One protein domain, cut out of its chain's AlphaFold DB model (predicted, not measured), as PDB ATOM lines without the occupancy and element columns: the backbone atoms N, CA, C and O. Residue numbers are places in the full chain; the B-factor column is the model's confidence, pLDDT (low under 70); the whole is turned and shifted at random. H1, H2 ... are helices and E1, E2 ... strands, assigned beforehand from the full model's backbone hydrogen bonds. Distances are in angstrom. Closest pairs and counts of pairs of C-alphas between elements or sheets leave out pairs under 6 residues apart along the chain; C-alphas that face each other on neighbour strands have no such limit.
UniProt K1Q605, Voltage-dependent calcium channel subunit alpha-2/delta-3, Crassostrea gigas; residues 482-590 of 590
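Overview. This is residues 482 to 590 of the 590 residues of the protein "Voltage-dependent calcium channel subunit alpha-2/delta-3" of Crassostrea gigas (UniProt K1Q605). What is seen? With little regular structure, H2 packs on E4 of hairpin E4 and E5 at one end, and hairpin E2 and E3 makes an arm at the other. How is it built? Of 109 printed residues, 42 lie in two named helices and five named strands, ordered E1 E2 E3 H1 H2 E4 E5; the class is mixed and both sheets are antiparallel. It is only just loose, close to compact, with radius of gyration of the C-alphas 16.1 A and spans 52 by 33 by 33 A.

Along the chain. What comes first? E1 is residues 504 to 506, from C-alpha (186.146, 92.393, 162.036), E2 513 to 518, E3 522 to 527. What follows? H1 is residues 536 to 539, H2 545 to 557, 18.2 A long, E4 564 to 568, E5 585 to 589, to C-alpha (174.814, 96.377, 152.969).

Arrangement. What touches? H1 and H2 touch; their closest C-alphas, Thr 537 and Leu 548, are 6.5 A apart. Which backbone atoms pair? N 514 and O 526 of E2 and E3, and N 564 and O 589 of E4 and E5, are within hydrogen-bond range, each at 2.9 A. H2 has every O i to N i+4 pair within range.

Size, cuts and confidence. Any cut? The printed part has no cut; link E4 to E5 is long. Where is confidence low? Residues 570 to 590 are among those under 70.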
ATOM      1  N   ASN A 482     189.171  83.211 149.963       89.94
ATOM      2  CA  ASN A 482     189.231  82.520 148.675       89.94
ATOM      3  C   ASN A 482     187.869  81.947 148.257       89.94
ATOM      4  O   ASN A 482     187.637  81.775 147.063       89.94
ATOM      5  N   LEU A 483     186.950  81.730 149.206       89.75
ATOM      6  CA  LEU A 483     185.558  81.357 148.922       89.75
ATOM      7  C   LEU A 483     184.729  82.537 148.392       89.75
ATOM      8  O   LEU A 483     183.648  82.351 147.838       89.75
ATOM      9  N   VAL A 484     185.228  83.770 148.524       86.69
ATOM     10  CA  VAL A 484     184.550  84.963 148.007       86.69
ATOM     11  C   VAL A 484     184.670  84.989 146.477       86.69
ATOM     12  O   VAL A 484     185.785  85.101 145.955       86.69
ATOM     13  N   PRO A 485     183.560  84.982 145.715       84.50
ATOM     14  CA  PRO A 485     183.599  84.997 144.256       84.50
ATOM     15  C   PRO A 485     183.873  86.412 143.727       84.50
ATOM     16  O   PRO A 485     182.998  87.067 143.161       84.50
ATOM     17  N   LYS A 486     185.119  86.879 143.881       81.44
ATOM     18  CA  LYS A 486     185.565  88.240 143.524       81.44
ATOM     19  C   LYS A 486     185.221  88.628 142.083       81.44
ATOM     20  O   LYS A 486     184.829  89.757 141.851       81.44
ATOM     21  N   GLY A 487     185.293  87.688 141.135       79.75
ATOM     22  CA  GLY A 487     184.959  87.943 139.725       79.75
ATOM     23  C   GLY A 487     183.467  88.166 139.440       79.75
ATOM     24  O   GLY A 487     183.127  88.665 138.373       79.75
ATOM     25  N   LYS A 488     182.572  87.803 140.370       80.56
ATOM     26  CA  LYS A 488     181.132  88.109 140.284       80.56
ATOM     27  C   LYS A 488     180.768  89.426 140.971       80.56
ATOM     28  O   LYS A 488     179.667  89.926 140.768       80.56
ATOM     29  N   LEU A 489     181.663  89.952 141.802       80.38
ATOM     30  CA  LEU A 489     181.491  91.224 142.487       80.38
ATOM     31  C   LEU A 489     182.008  92.344 141.576       80.38
ATOM     32  O   LEU A 489     183.076  92.232 140.978       80.38
ATOM     33  N   GLY A 490     181.249  93.433 141.455       76.88
ATOM     34  CA  GLY A 490     181.743  94.647 140.800       76.88
ATOM     35  C   GLY A 490     182.871  95.303 141.609       76.88
ATOM     36  O   GLY A 490     183.032  95.020 142.792       76.88
ATOM     37  N   ALA A 491     183.610  96.238 141.006       77.44
ATOM     38  CA  ALA A 491     184.763  96.897 141.642       77.44
ATOM     39  C   ALA A 491     184.453  97.597 142.984       77.44
ATOM     40  O   ALA A 491     185.337  97.726 143.830       77.44
ATOM     41  N   ASN A 492     183.201  98.021 143.183       79.62
ATOM     42  CA  ASN A 492     182.746  98.694 144.403       79.62
ATOM     43  C   ASN A 492     182.152  97.733 145.445       79.62
ATOM     44  O   ASN A 492     181.889  98.146 146.571       79.62
ATOM     45  N   ALA A 493     181.902  96.474 145.079       83.56
ATOM     46  CA  ALA A 493     181.298  95.491 145.963       83.56
ATOM     47  C   ALA A 493     182.385  94.676 146.670       83.56
ATOM     48  O   ALA A 493     183.362  94.236 146.066       83.56
ATOM     49  N   TYR A 494     182.194  94.447 147.961       86.81
ATOM     50  CA  TYR A 494     183.083  93.629 148.768       86.81
ATOM     51  C   TYR A 494     182.285  92.876 149.816       86.81
ATOM     52  O   TYR A 494     181.125  93.168 150.094       86.81
ATOM     53  N   THR A 495     182.945  91.893 150.400       89.12
ATOM     54  CA  THR A 495     182.412  91.089 151.488       89.12
ATOM     55  C   THR A 495     183.287  91.306 152.704       89.12
ATOM     56  O   THR A 495     184.504  91.480 152.578       89.12
ATOM     57  N   PHE A 496     182.681  91.254 153.875       90.12
ATOM     58  CA  PHE A 496     183.380  91.298 155.145       90.12
ATOM     59  C   PHE A 496     182.752  90.284 156.088       90.12
ATOM     60  O   PHE A 496     181.637  89.815 155.867       90.12
ATOM     61  N   MET A 497     183.484  89.936 157.135       90.94
ATOM     62  CA  MET A 497     183.017  89.007 158.156       90.94
ATOM     63  C   MET A 497     183.367  89.565 159.524       90.94
ATOM     64  O   MET A 497     184.416  90.191 159.690       90.94
ATOM     65  N   TYR A 498     182.489  89.349 160.494       90.12
ATOM     66  CA  TYR A 498     182.591  89.914 161.833       90.12
ATOM     67  C   TYR A 498     182.209  88.877 162.895       90.12
ATOM     68  O   TYR A 498     181.666  87.817 162.594       90.12
ATOM     69  N   THR A 499     182.546  89.172 164.147       89.19
ATOM     70  CA  THR A 499     182.219  88.351 165.323       89.19
ATOM     71  C   THR A 499     180.942  88.842 166.004       89.19
ATOM     72  O   THR A 499     180.519  89.973 165.784       89.19
ATOM     73  N   HIS A 500     180.377  88.059 166.929       85.12
ATOM     74  CA  HIS A 500     179.240  88.492 167.761       85.12
ATOM     75  C   HIS A 500     179.541  89.711 168.646       85.12
ATOM     76  O   HIS A 500     178.617  90.339 169.148       85.12
ATOM     77  N   HIS A 501     180.818  90.069 168.816       85.06
ATOM     78  CA  HIS A 501     181.240  91.297 169.493       85.06
ATOM     79  C   HIS A 501     181.348  92.504 168.566       85.06
ATOM     80  O   HIS A 501     181.531  93.603 169.069       85.06
ATOM     81  N   GLY A 502     181.246  92.335 167.244       87.50
ATOM     82  CA  GLY A 502     181.438  93.403 166.251       87.50
ATOM     83  C   GLY A 502     182.869  93.544 165.738       87.50
ATOM     84  O   GLY A 502     183.121  94.371 164.864       87.50
ATOM     85  N   TYR A 503     183.800  92.710 166.217       89.81
ATOM     86  CA  TYR A 503     185.167  92.694 165.696       89.81
ATOM     87  C   TYR A 503     185.217  92.113 164.297       89.81
ATOM     88  O   TYR A 503     184.622  91.066 164.031       89.81
ATOM     89  N   VAL A 504     185.977  92.768 163.434       91.38
ATOM     90  CA  VAL A 504     186.146  92.393 162.036       91.38
ATOM     91  C   VAL A 504     187.157  91.254 161.903       91.38
ATOM     92  O   VAL A 504     188.275  91.334 162.403       91.38
ATOM     93  N   LEU A 505     186.767  90.194 161.194       90.94
ATOM     94  CA  LEU A 505     187.647  89.079 160.837       90.94
ATOM     95  C   LEU A 505     188.378  89.357 159.518       90.94
ATOM     96  O   LEU A 505     189.582  89.155 159.407       90.94
ATOM     97  N   PHE A 506     187.674  89.868 158.511       91.00
ATOM     98  CA  PHE A 506     188.325  90.415 157.325       91.00
ATOM     99  C   PHE A 506     187.500  91.543 156.728       91.00
ATOM    100  O   PHE A 506     186.270  91.496 156.715       91.00
ATOM    101  N   HIS A 507     188.205  92.547 156.219       89.69
ATOM    102  CA  HIS A 507     187.623  93.705 155.561       89.69
ATOM    103  C   HIS A 507     188.648  94.329 154.603       89.69
ATOM    104  O   HIS A 507     189.831  94.365 154.951       89.69
ATOM    105  N   PRO A 508     188.256  94.867 153.431       86.25
ATOM    106  CA  PRO A 508     189.203  95.478 152.490       86.25
ATOM    107  C   PRO A 508     190.029  96.631 153.079       86.25
ATOM    108  O   PRO A 508     191.188  96.815 152.706       86.25
ATOM    109  N   ASN A 509     189.446  97.393 154.011       84.56
ATOM    110  CA  ASN A 509     190.122  98.501 154.698       84.56
ATOM    111  C   ASN A 509     190.967  98.051 155.905       84.56
ATOM    112  O   ASN A 509     191.724  98.856 156.449       84.56
ATOM    113  N   MET A 510     190.886  96.779 156.313       85.31
ATOM    114  CA  MET A 510     191.673  96.256 157.429       85.31
ATOM    115  C   MET A 510     193.149  96.190 157.036       85.31
ATOM    116  O   MET A 510     193.564  95.364 156.223       85.31
ATOM    117  N   LYS A 511     193.963  97.064 157.632       83.88
ATOM    118  CA  LYS A 511     195.417  97.105 157.427       83.88
ATOM    119  C   LYS A 511     196.133  96.633 158.695       83.88
ATOM    120  O   LYS A 511     196.472  97.472 159.524       83.88
ATOM    121  N   PRO A 512     196.392  95.324 158.856       83.25
ATOM    122  CA  PRO A 512     196.998  94.764 160.071       83.25
ATOM    123  C   PRO A 512     198.428  95.258 160.336       83.25
ATOM    124  O   PRO A 512     198.868  95.255 161.479       83.25
ATOM    125  N   MET A 513     199.149  95.713 159.307       82.94
ATOM    126  CA  MET A 513     200.508  96.241 159.432       82.94
ATOM    127  C   MET A 513     200.553  97.758 159.229       82.94
ATOM    128  O   MET A 513     199.731  98.346 158.512       82.94
ATOM    129  N   TYR A 514     201.546  98.400 159.834       80.19
ATOM    130  CA  TYR A 514     201.895  99.795 159.590       80.19
ATOM    131  C   TYR A 514     203.405  99.965 159.473       80.19
ATOM    132  O   TYR A 514     204.178  99.169 159.997       80.19
ATOM    133  N   HIS A 515     203.817 101.017 158.769       77.44
ATOM    134  CA  HIS A 515     205.216 101.414 158.730       77.44
ATOM    135  C   HIS A 515     205.502 102.261 159.959       77.44
ATOM    136  O   HIS A 515     204.881 103.311 160.153       77.44
ATOM    137  N   LYS A 516     206.431 101.803 160.787       71.31
ATOM    138  CA  LYS A 516     206.966 102.591 161.883       71.31
ATOM    139  C   LYS A 516     208.236 103.267 161.401       71.31
ATOM    140  O   LYS A 516     209.190 102.612 160.991       71.31
ATOM    141  N   ILE A 517     208.227 104.591 161.445       70.06
ATOM    142  CA  ILE A 517     209.395 105.397 161.112       70.06
ATOM    143  C   ILE A 517     210.335 105.342 162.322       70.06
ATOM    144  O   ILE A 517     210.024 105.914 163.369       70.06
ATOM    145  N   LYS A 518     211.457 104.624 162.205       57.81
ATOM    146  CA  LYS A 518     212.568 104.684 163.164       57.81
ATOM    147  C   LYS A 518     213.670 105.549 162.543       57.81
ATOM    148  O   LYS A 518     214.456 105.073 161.732       57.81
ATOM    149  N   GLY A 519     213.718 106.830 162.911       59.25
ATOM    150  CA  GLY A 519     214.720 107.768 162.387       59.25
ATOM    151  C   GLY A 519     214.536 108.126 160.904       59.25
ATOM    152  O   GLY A 519     213.475 107.901 160.324       59.25
ATOM    153  N   SER A 520     215.559 108.733 160.300       54.50
ATOM    154  CA  SER A 520     215.498 109.383 158.982       54.50
ATOM    155  C   SER A 520     215.560 108.441 157.767       54.50
ATOM    156  O   SER A 520     215.308 108.908 156.661       54.50
ATOM    157  N   THR A 521     215.863 107.145 157.922       54.34
ATOM    158  CA  THR A 521     216.157 106.268 156.762       54.34
ATOM    159  C   THR A 521     215.657 104.818 156.845       54.34
ATOM    160  O   THR A 521     215.888 104.061 155.904       54.34
ATOM    161  N   SER A 522     214.930 104.397 157.888       51.66
ATOM    162  CA  SER A 522     214.453 103.003 157.997       51.66
ATOM    163  C   SER A 522     212.983 102.927 158.422       51.66
ATOM    164  O   SER A 522     212.622 103.242 159.558       51.66
ATOM    165  N   ALA A 523     212.120 102.502 157.497       59.84
ATOM    166  CA  ALA A 523     210.732 102.162 157.784       59.84
ATOM    167  C   ALA A 523     210.625 100.649 158.007       59.84
ATOM    168  O   ALA A 523     210.699  99.871 157.059       59.84
ATOM    169  N   GLU A 524     210.445 100.236 159.258       66.88
ATOM    170  CA  GLU A 524     210.199  98.836 159.611       66.88
ATOM    171  C   GLU A 524     208.684  98.593 159.640       66.88
ATOM    172  O   GLU A 524     207.912  99.455 160.083       66.88
ATOM    173  N   LYS A 525     208.225  97.453 159.116       71.38
ATOM    174  CA  LYS A 525     206.805  97.089 159.170       71.38
ATOM    175  C   LYS A 525     206.526  96.395 160.497       71.38
ATOM    176  O   LYS A 525     207.048  95.321 160.740       71.38
ATOM    177  N   GLU A 526     205.653  96.974 161.313       78.25
ATOM    178  CA  GLU A 526     205.190  96.371 162.568       78.25
ATOM    179  C   GLU A 526     203.672  96.107 162.500       78.25
ATOM    180  O   GLU A 526     202.933  96.746 161.736       78.25
ATOM    181  N   PHE A 527     203.177  95.161 163.302       80.31
ATOM    182  CA  PHE A 527     201.737  94.947 163.467       80.31
ATOM    183  C   PHE A 527     201.099  96.125 164.198       80.31
ATOM    184  O   PHE A 527     201.583  96.553 165.246       80.31
ATOM    185  N   ARG A 528     199.980  96.638 163.674       82.81
ATOM    186  CA  ARG A 528     199.227  97.711 164.333       82.81
ATOM    187  C   ARG A 528     198.751  97.237 165.703       82.81
ATOM    188  O   ARG A 528     198.131  96.181 165.779       82.81
ATOM    189  N   PRO A 529     198.949  98.011 166.780       80.38
ATOM    190  CA  PRO A 529     198.333  97.690 168.058       80.38
ATOM    191  C   PRO A 529     196.817  97.499 167.896       80.38
ATOM    192  O   PRO A 529     196.171  98.282 167.206       80.38
ATOM    193  N   PHE A 530     196.260  96.464 168.530       80.81
ATOM    194  CA  PHE A 530     194.813  96.172 168.556       80.81
ATOM    195  C   PHE A 530     194.174  95.846 167.203       80.81
ATOM    196  O   PHE A 530     192.951  95.898 167.089       80.81
ATOM    197  N   PHE A 531     194.958  95.459 166.188       82.62
ATOM    198  CA  PHE A 531     194.397  95.094 164.880       82.62
ATOM    199  C   PHE A 531     193.364  93.955 164.957       82.62
ATOM    200  O   PHE A 531     192.506  93.835 164.090       82.62
ATOM    201  N   ASN A 532     193.450  93.123 165.992       84.06
ATOM    202  CA  ASN A 532     192.583  91.981 166.262       84.06
ATOM    203  C   ASN A 532     191.239  92.335 166.920       84.06
ATOM    204  O   ASN A 532     190.366  91.473 167.000       84.06
ATOM    205  N   THR A 533     191.066  93.568 167.399       85.00
ATOM    206  CA  THR A 533     189.834  94.036 168.061       85.00
ATOM    207  C   THR A 533     189.241  95.261 167.377       85.00
ATOM    208  O   THR A 533     188.554  96.042 168.030       85.00
ATOM    209  N   ILE A 534     189.532  95.466 166.088       87.00
ATOM    210  CA  ILE A 534     188.957  96.586 165.342       87.00
ATOM    211  C   ILE A 534     187.470  96.312 165.112       87.00
ATOM    212  O   ILE A 534     187.099  95.270 164.559       87.00
ATOM    213  N   ASP A 535     186.632  97.246 165.550       86.31
ATOM    214  CA  ASP A 535     185.186  97.184 165.375       86.31
ATOM    215  C   ASP A 535     184.773  97.563 163.946       86.31
ATOM    216  O   ASP A 535     185.446  98.344 163.269       86.31
ATOM    217  N   ILE A 536     183.633  97.049 163.484       83.94
ATOM    218  CA  ILE A 536     183.072  97.416 162.179       83.94
ATOM    219  C   ILE A 536     182.835  98.929 162.055       83.94
ATOM    220  O   ILE A 536     183.010  99.488 160.973       83.94
ATOM    221  N   THR A 537     182.527  99.619 163.157       83.88
ATOM    222  CA  THR A 537     182.332 101.078 163.148       83.88
ATOM    223  C   THR A 537     183.614 101.871 162.929       83.88
ATOM    224  O   THR A 537     183.553 103.053 162.616       83.88
ATOM    225  N   GLU A 538     184.783 101.254 163.106       82.25
ATOM    226  CA  GLU A 538     186.073 101.886 162.810       82.25
ATOM    227  C   GLU A 538     186.499 101.679 161.347       82.25
ATOM    228  O   GLU A 538     187.400 102.361 160.861       82.25
ATOM    229  N   MET A 539     185.871 100.732 160.641       82.50
ATOM    230  CA  MET A 539     186.215 100.378 159.258       82.50
ATOM    231  C   MET A 539     185.425 101.157 158.209       82.50
ATOM    232  O   MET A 539     185.915 101.330 157.087       82.50
ATOM    233  N   GLU A 540     184.221 101.600 158.573       78.25
ATOM    234  CA  GLU A 540     183.287 102.299 157.696       78.25
ATOM    235  C   GLU A 540     183.041 103.730 158.169       78.25
ATOM    236  O   GLU A 540     182.716 103.981 159.328       78.25
ATOM    237  N   TYR A 541     183.154 104.678 157.242       74.06
ATOM    238  CA  TYR A 541     182.926 106.094 157.513       74.06
ATOM    239  C   TYR A 541     181.490 106.458 157.144       74.06
ATOM    240  O   TYR A 541     181.218 106.895 156.022       74.06
ATOM    241  N   ALA A 542     180.554 106.265 158.071       66.94
ATOM    242  CA  ALA A 542     179.188 106.739 157.874       66.94
ATOM    243  C   ALA A 542     179.129 108.273 157.817       66.94
ATOM    244  O   ALA A 542     179.961 108.975 158.397       66.94
ATOM    245  N   VAL A 543     178.137 108.799 157.096       64.75
ATOM    246  CA  VAL A 543     177.850 110.243 157.076       64.75
ATOM    247  C   VAL A 543     177.319 110.709 158.437       64.75
ATOM    248  O   VAL A 543     177.621 111.831 158.840       64.75
ATOM    249  N   ASP A 544     176.594 109.833 159.136       73.44
ATOM    250  CA  ASP A 544     176.047 110.043 160.475       73.44
ATOM    251  C   ASP A 544     176.498 108.916 161.425       73.44
ATOM    252  O   ASP A 544     176.429 107.727 161.095       73.44
ATOM    253  N   HIS A 545     176.978 109.291 162.611       74.75
ATOM    254  CA  HIS A 545     177.412 108.349 163.641       74.75
ATOM    255  C   HIS A 545     176.242 107.569 164.258       74.75
ATOM    256  O   HIS A 545     176.447 106.428 164.681       74.75
ATOM    257  N   GLU A 546     175.030 108.133 164.285       80.44
ATOM    258  CA  GLU A 546     173.844 107.435 164.797       80.44
ATOM    259  C   GLU A 546     173.426 106.290 163.866       80.44
ATOM    260  O   GLU A 546     173.227 105.166 164.336       80.44
ATOM    261  N   GLU A 547     173.414 106.521 162.547       78.88
ATOM    262  CA  GLU A 547     173.124 105.477 161.549       78.88
ATOM    263  C   GLU A 547     174.124 104.310 161.646       78.88
ATOM    264  O   GLU A 547     173.753 103.141 161.517       78.88
ATOM    265  N   LEU A 548     175.401 104.607 161.916       79.69
ATOM    266  CA  LEU A 548     176.442 103.591 162.089       79.69
ATOM    267  C   LEU A 548     176.253 102.778 163.376       79.69
ATOM    268  O   LEU A 548     176.487 101.568 163.384       79.69
ATOM    269  N   HIS A 549     175.816 103.424 164.460       81.38
ATOM    270  CA  HIS A 549     175.510 102.738 165.711       81.38
ATOM    271  C   HIS A 549     174.290 101.827 165.562       81.38
ATOM    272  O   HIS A 549     174.336 100.671 165.984       81.38
ATOM    273  N   GLU A 550     173.231 102.304 164.908       82.19
ATOM    274  CA  GLU A 550     172.039 101.507 164.615       82.19
ATOM    275  C   GLU A 550     172.371 100.326 163.691       82.19
ATOM    276  O   GLU A 550     171.955  99.196 163.953       82.19
ATOM    277  N   PHE A 551     173.185 100.553 162.654       82.38
ATOM    278  CA  PHE A 551     173.710  99.498 161.786       82.38
ATOM    279  C   PHE A 551     174.445  98.432 162.596       82.38
ATOM    280  O   PHE A 551     174.138  97.245 162.492       82.38
ATOM    281  N   ARG A 552     175.367  98.852 163.465       85.25
ATOM    282  CA  ARG A 552     176.125  97.949 164.330       85.25
ATOM    283  C   ARG A 552     175.212  97.166 165.279       85.25
ATOM    284  O   ARG A 552     175.398  95.963 165.447       85.25
ATOM    285  N   GLN A 553     174.226  97.817 165.898       83.75
ATOM    286  CA  GLN A 553     173.258  97.149 166.774       83.75
ATOM    287  C   GLN A 553     172.420  96.126 166.008       83.75
ATOM    288  O   GLN A 553     172.244  95.009 166.491       83.75
ATOM    289  N   LYS A 554     171.945  96.467 164.807       82.94
ATOM    290  CA  LYS A 554     171.210  95.544 163.932       82.94
ATOM    291  C   LYS A 554     172.068  94.349 163.532       82.94
ATOM    292  O   LYS A 554     171.583  93.232 163.624       82.94
ATOM    293  N   LEU A 555     173.341  94.556 163.182       81.25
ATOM    294  CA  LEU A 555     174.275  93.461 162.894       81.25
ATOM    295  C   LEU A 555     174.471  92.524 164.096       81.25
ATOM    296  O   LEU A 555     174.485  91.312 163.926       81.25
ATOM    297  N   LEU A 556     174.614  93.064 165.311       82.50
ATOM    298  CA  LEU A 556     174.860  92.238 166.503       82.50
ATOM    299  C   LEU A 556     173.609  91.575 167.081       82.50
ATOM    300  O   LEU A 556     173.698  90.498 167.663       82.50
ATOM    301  N   SER A 557     172.456  92.231 166.964       73.12
ATOM    302  CA  SER A 557     171.167  91.698 167.420       73.12
ATOM    303  C   SER A 557     170.529  90.752 166.406       73.12
ATOM    304  O   SER A 557     169.552  90.080 166.738       73.12
ATOM    305  N   ALA A 558     171.065  90.687 165.182       59.25
ATOM    306  CA  ALA A 558     170.529  89.872 164.108       59.25
ATOM    307  C   ALA A 558     170.642  88.375 164.426       59.25
ATOM    308  O   ALA A 558     171.611  87.699 164.094       59.25
ATOM    309  N   SER A 559     169.562  87.828 164.973       55.88
ATOM    310  CA  SER A 559     169.189  86.427 164.792       55.88
ATOM    311  C   SER A 559     168.629  86.153 163.384       55.88
ATOM    312  O   SER A 559     168.426  84.994 163.034       55.88
ATOM    313  N   ASN A 560     168.390  87.195 162.569       58.69
ATOM    314  CA  ASN A 560     167.692  87.111 161.285       58.69
ATOM    315  C   ASN A 560     168.463  87.760 160.124       58.69
ATOM    316  O   ASN A 560     169.109  88.794 160.276       58.69
ATOM    317  N   ARG A 561     168.305  87.163 158.938       73.38
ATOM    318  CA  ARG A 561     168.768  87.676 157.639       73.38
ATOM    319  C   ARG A 561     168.094  89.015 157.326       73.38
ATOM    320  O   ARG A 561     166.907  89.179 157.606       73.38
ATOM    321  N   GLY A 562     168.817  89.950 156.714       76.31
ATOM    322  CA  GLY A 562     168.306  91.297 156.460       76.31
ATOM    323  C   GLY A 562     168.884  91.948 155.211       76.31
ATOM    324  O   GLY A 562     169.562  91.306 154.420       76.31
ATOM    325  N   LYS A 563     168.529  93.218 155.013       80.62
ATOM    326  CA  LYS A 563     169.166  94.168 154.092       80.62
ATOM    327  C   LYS A 563     169.168  95.515 154.807       80.62
ATOM    328  O   LYS A 563     168.125  95.916 155.327       80.62
ATOM    329  N   ILE A 564     170.298  96.213 154.839       79.50
ATOM    330  CA  ILE A 564     170.423  97.519 155.500       79.50
ATOM    331  C   ILE A 564     171.107  98.501 154.550       79.50
ATOM    332  O   ILE A 564     172.191  98.259 154.033       79.50
ATOM    333  N   LYS A 565     170.487  99.656 154.317       79.31
ATOM    334  CA  LYS A 565     171.104 100.733 153.536       79.31
ATOM    335  C   LYS A 565     171.758 101.724 154.492       79.31
ATOM    336  O   LYS A 565     171.090 102.169 155.417       79.31
ATOM    337  N   LEU A 566     173.024 102.064 154.254       78.50
ATOM    338  CA  LEU A 566     173.794 102.998 155.080       78.50
ATOM    339  C   LEU A 566     174.547 103.979 154.180       78.50
ATOM    340  O   LEU A 566     175.239 103.582 153.241       78.50
ATOM    341  N   LYS A 567     174.449 105.279 154.456       75.81
ATOM    342  CA  LYS A 567     175.201 106.270 153.680       75.81
ATOM    343  C   LYS A 567     176.634 106.323 154.198       75.81
ATOM    344  O   LYS A 567     176.868 106.732 155.334       75.81
ATOM    345  N   VAL A 568     177.596 105.941 153.362       73.88
ATOM    346  CA  VAL A 568     179.019 105.911 153.734       73.88
ATOM    347  C   VAL A 568     179.861 106.716 152.754       73.88
ATOM    348  O   VAL A 568     179.631 106.725 151.546       73.88
ATOM    349  N   LYS A 569     180.876 107.398 153.269       71.50
ATOM    350  CA  LYS A 569     181.867 108.084 152.444       71.50
ATOM    351  C   LYS A 569     182.901 107.063 151.980       71.50
ATOM    352  O   LYS A 569     183.651 106.519 152.787       71.50
ATOM    353  N   VAL A 570     182.943 106.807 150.674       66.31
ATOM    354  CA  VAL A 570     183.919 105.895 150.063       66.31
ATOM    355  C   VAL A 570     185.072 106.719 149.481       66.31
ATOM    356  O   VAL A 570     184.814 107.585 148.641       66.31
ATOM    357  N   PRO A 571     186.334 106.479 149.877       57.50
ATOM    358  CA  PRO A 571     187.473 107.168 149.279       57.50
ATOM    359  C   PRO A 571     187.618 106.771 147.803       57.50
ATOM    360  O   PRO A 571     187.744 105.590 147.485       57.50
ATOM    361  N   TYR A 572     187.611 107.762 146.905       54.00
ATOM    362  CA  TYR A 572     187.726 107.558 145.451       54.00
ATOM    363  C   TYR A 572     189.134 107.095 145.032       54.00
ATOM    364  O   TYR A 572     189.295 106.385 144.044       54.00
ATOM    365  N   ASP A 573     190.149 107.446 145.825       47.28
ATOM    366  CA  ASP A 573     191.531 107.003 145.668       47.28
ATOM    367  C   ASP A 573     192.075 106.552 147.033       47.28
ATOM    368  O   ASP A 573     192.034 107.291 148.020       47.28
ATOM    369  N   ARG A 574     192.586 105.317 147.101       52.69
ATOM    370  CA  ARG A 574     193.134 104.711 148.331       52.69
ATOM    371  C   ARG A 574     194.439 105.376 148.802       52.69
ATOM    372  O   ARG A 574     194.964 104.964 149.841       52.69
ATOM    373  N   SER A 575     194.968 106.346 148.050       44.16
ATOM    374  CA  SER A 575     196.245 107.030 148.296       44.16
ATOM    375  C   SER A 575     196.141 108.493 148.765       44.16
ATOM    376  O   SER A 575     197.153 109.049 149.194       44.16
ATOM    377  N   VAL A 576     194.957 109.121 148.753       42.34
ATOM    378  CA  VAL A 576     194.813 110.560 149.062       42.34
ATOM    379  C   VAL A 576     194.512 110.803 150.558       42.34
ATOM    380  O   VAL A 576     193.598 110.180 151.102       42.34
ATOM    381  N   PRO A 577     195.241 111.715 151.242       43.25
ATOM    382  CA  PRO A 577     194.933 112.138 152.610       43.25
ATOM    383  C   PRO A 577     193.559 112.812 152.732       43.25
ATOM    384  O   PRO A 577     193.135 113.571 151.862       43.25
ATOM    385  N   TYR A 578     192.885 112.548 153.851       48.09
ATOM    386  CA  TYR A 578     191.453 112.786 154.066       48.09
ATOM    387  C   TYR A 578     191.009 114.263 154.064       48.09
ATOM    388  O   TYR A 578     189.834 114.539 153.832       48.09
ATOM    389  N   ASP A 579     191.927 115.218 154.238       43.69
ATOM    390  CA  ASP A 579     191.611 116.654 154.342       43.69
ATOM    391  C   ASP A 579     191.131 117.295 153.019       43.69
ATOM    392  O   ASP A 579     190.871 118.496 152.963       43.69
ATOM    393  N   ARG A 580     191.012 116.519 151.931       38.00
ATOM    394  CA  ARG A 580     190.627 116.998 150.587       38.00
ATOM    395  C   ARG A 580     189.467 116.226 149.934       38.00
ATOM    396  O   ARG A 580     189.427 116.107 148.711       38.00
ATOM    397  N   MET A 581     188.524 115.677 150.703       46.50
ATOM    398  CA  MET A 581     187.415 114.887 150.134       46.50
ATOM    399  C   MET A 581     186.204 115.726 149.687       46.50
ATOM    400  O   MET A 581     185.591 116.422 150.491       46.50
ATOM    401  N   VAL A 582     185.795 115.565 148.421       35.12
ATOM    402  CA  VAL A 582     184.511 116.031 147.863       35.12
ATOM    403  C   VAL A 582     183.819 114.830 147.207       35.12
ATOM    404  O   VAL A 582     184.228 114.386 146.140       35.12
ATOM    405  N   GLY A 583     182.800 114.267 147.866       43.12
ATOM    406  CA  GLY A 583     181.954 113.201 147.310       43.12
ATOM    407  C   GLY A 583     181.254 112.346 148.372       43.12
ATOM    408  O   GLY A 583     181.905 111.755 149.230       43.12
ATOM    409  N   SER A 584     179.923 112.270 148.315       38.53
ATOM    410  CA  SER A 584     179.085 111.350 149.096       38.53
ATOM    411  C   SER A 584     178.529 110.264 148.173       38.53
ATOM    412  O   SER A 584     177.848 110.569 147.199       38.53
ATOM    413  N   ASN A 585     178.803 108.995 148.480       47.47
ATOM    414  CA  ASN A 585     178.219 107.851 147.781       47.47
ATOM    415  C   ASN A 585     177.318 107.058 148.738       47.47
ATOM    416  O   ASN A 585     177.404 107.183 149.956       47.47
ATOM    417  N   TYR A 586     176.406 106.265 148.184       42.06
ATOM    418  CA  TYR A 586     175.523 105.389 148.953       42.06
ATOM    419  C   TYR A 586     176.075 103.963 148.901       42.06
ATOM    420  O   TYR A 586     176.254 103.441 147.800       42.06
ATOM    421  N   SER A 587     176.280 103.313 150.051       47.84
ATOM    422  CA  SER A 587     176.517 101.864 150.095       47.84
ATOM    423  C   SER A 587     175.270 101.153 150.606       47.84
ATOM    424  O   SER A 587     174.565 101.612 151.502       47.84
ATOM    425  N   SER A 588     174.937 100.023 149.997       42.78
ATOM    426  CA  SER A 588     173.893  99.137 150.507       42.78
ATOM    427  C   SER A 588     174.572  97.890 151.045       42.78
ATOM    428  O   SER A 588     175.296  97.231 150.302       42.78
ATOM    429  N   PHE A 589     174.349  97.592 152.320       56.28
ATOM    430  CA  PHE A 589     174.814  96.377 152.969       56.28
ATOM    431  C   PHE A 589     173.679  95.352 152.962       56.28
ATOM    432  O   PHE A 589     172.499  95.690 153.100       56.28
ATOM    433  N   ILE A 590     174.017  94.095 152.715       46.28
ATOM    434  CA  ILE A 590     173.047  93.003 152.608       46.28
ATOM    435  C   ILE A 590     173.387  91.981 153.668       46.28
ATOM    436  O   ILE A 590     174.568  91.571 153.701       46.28
TER     437      ILE A 590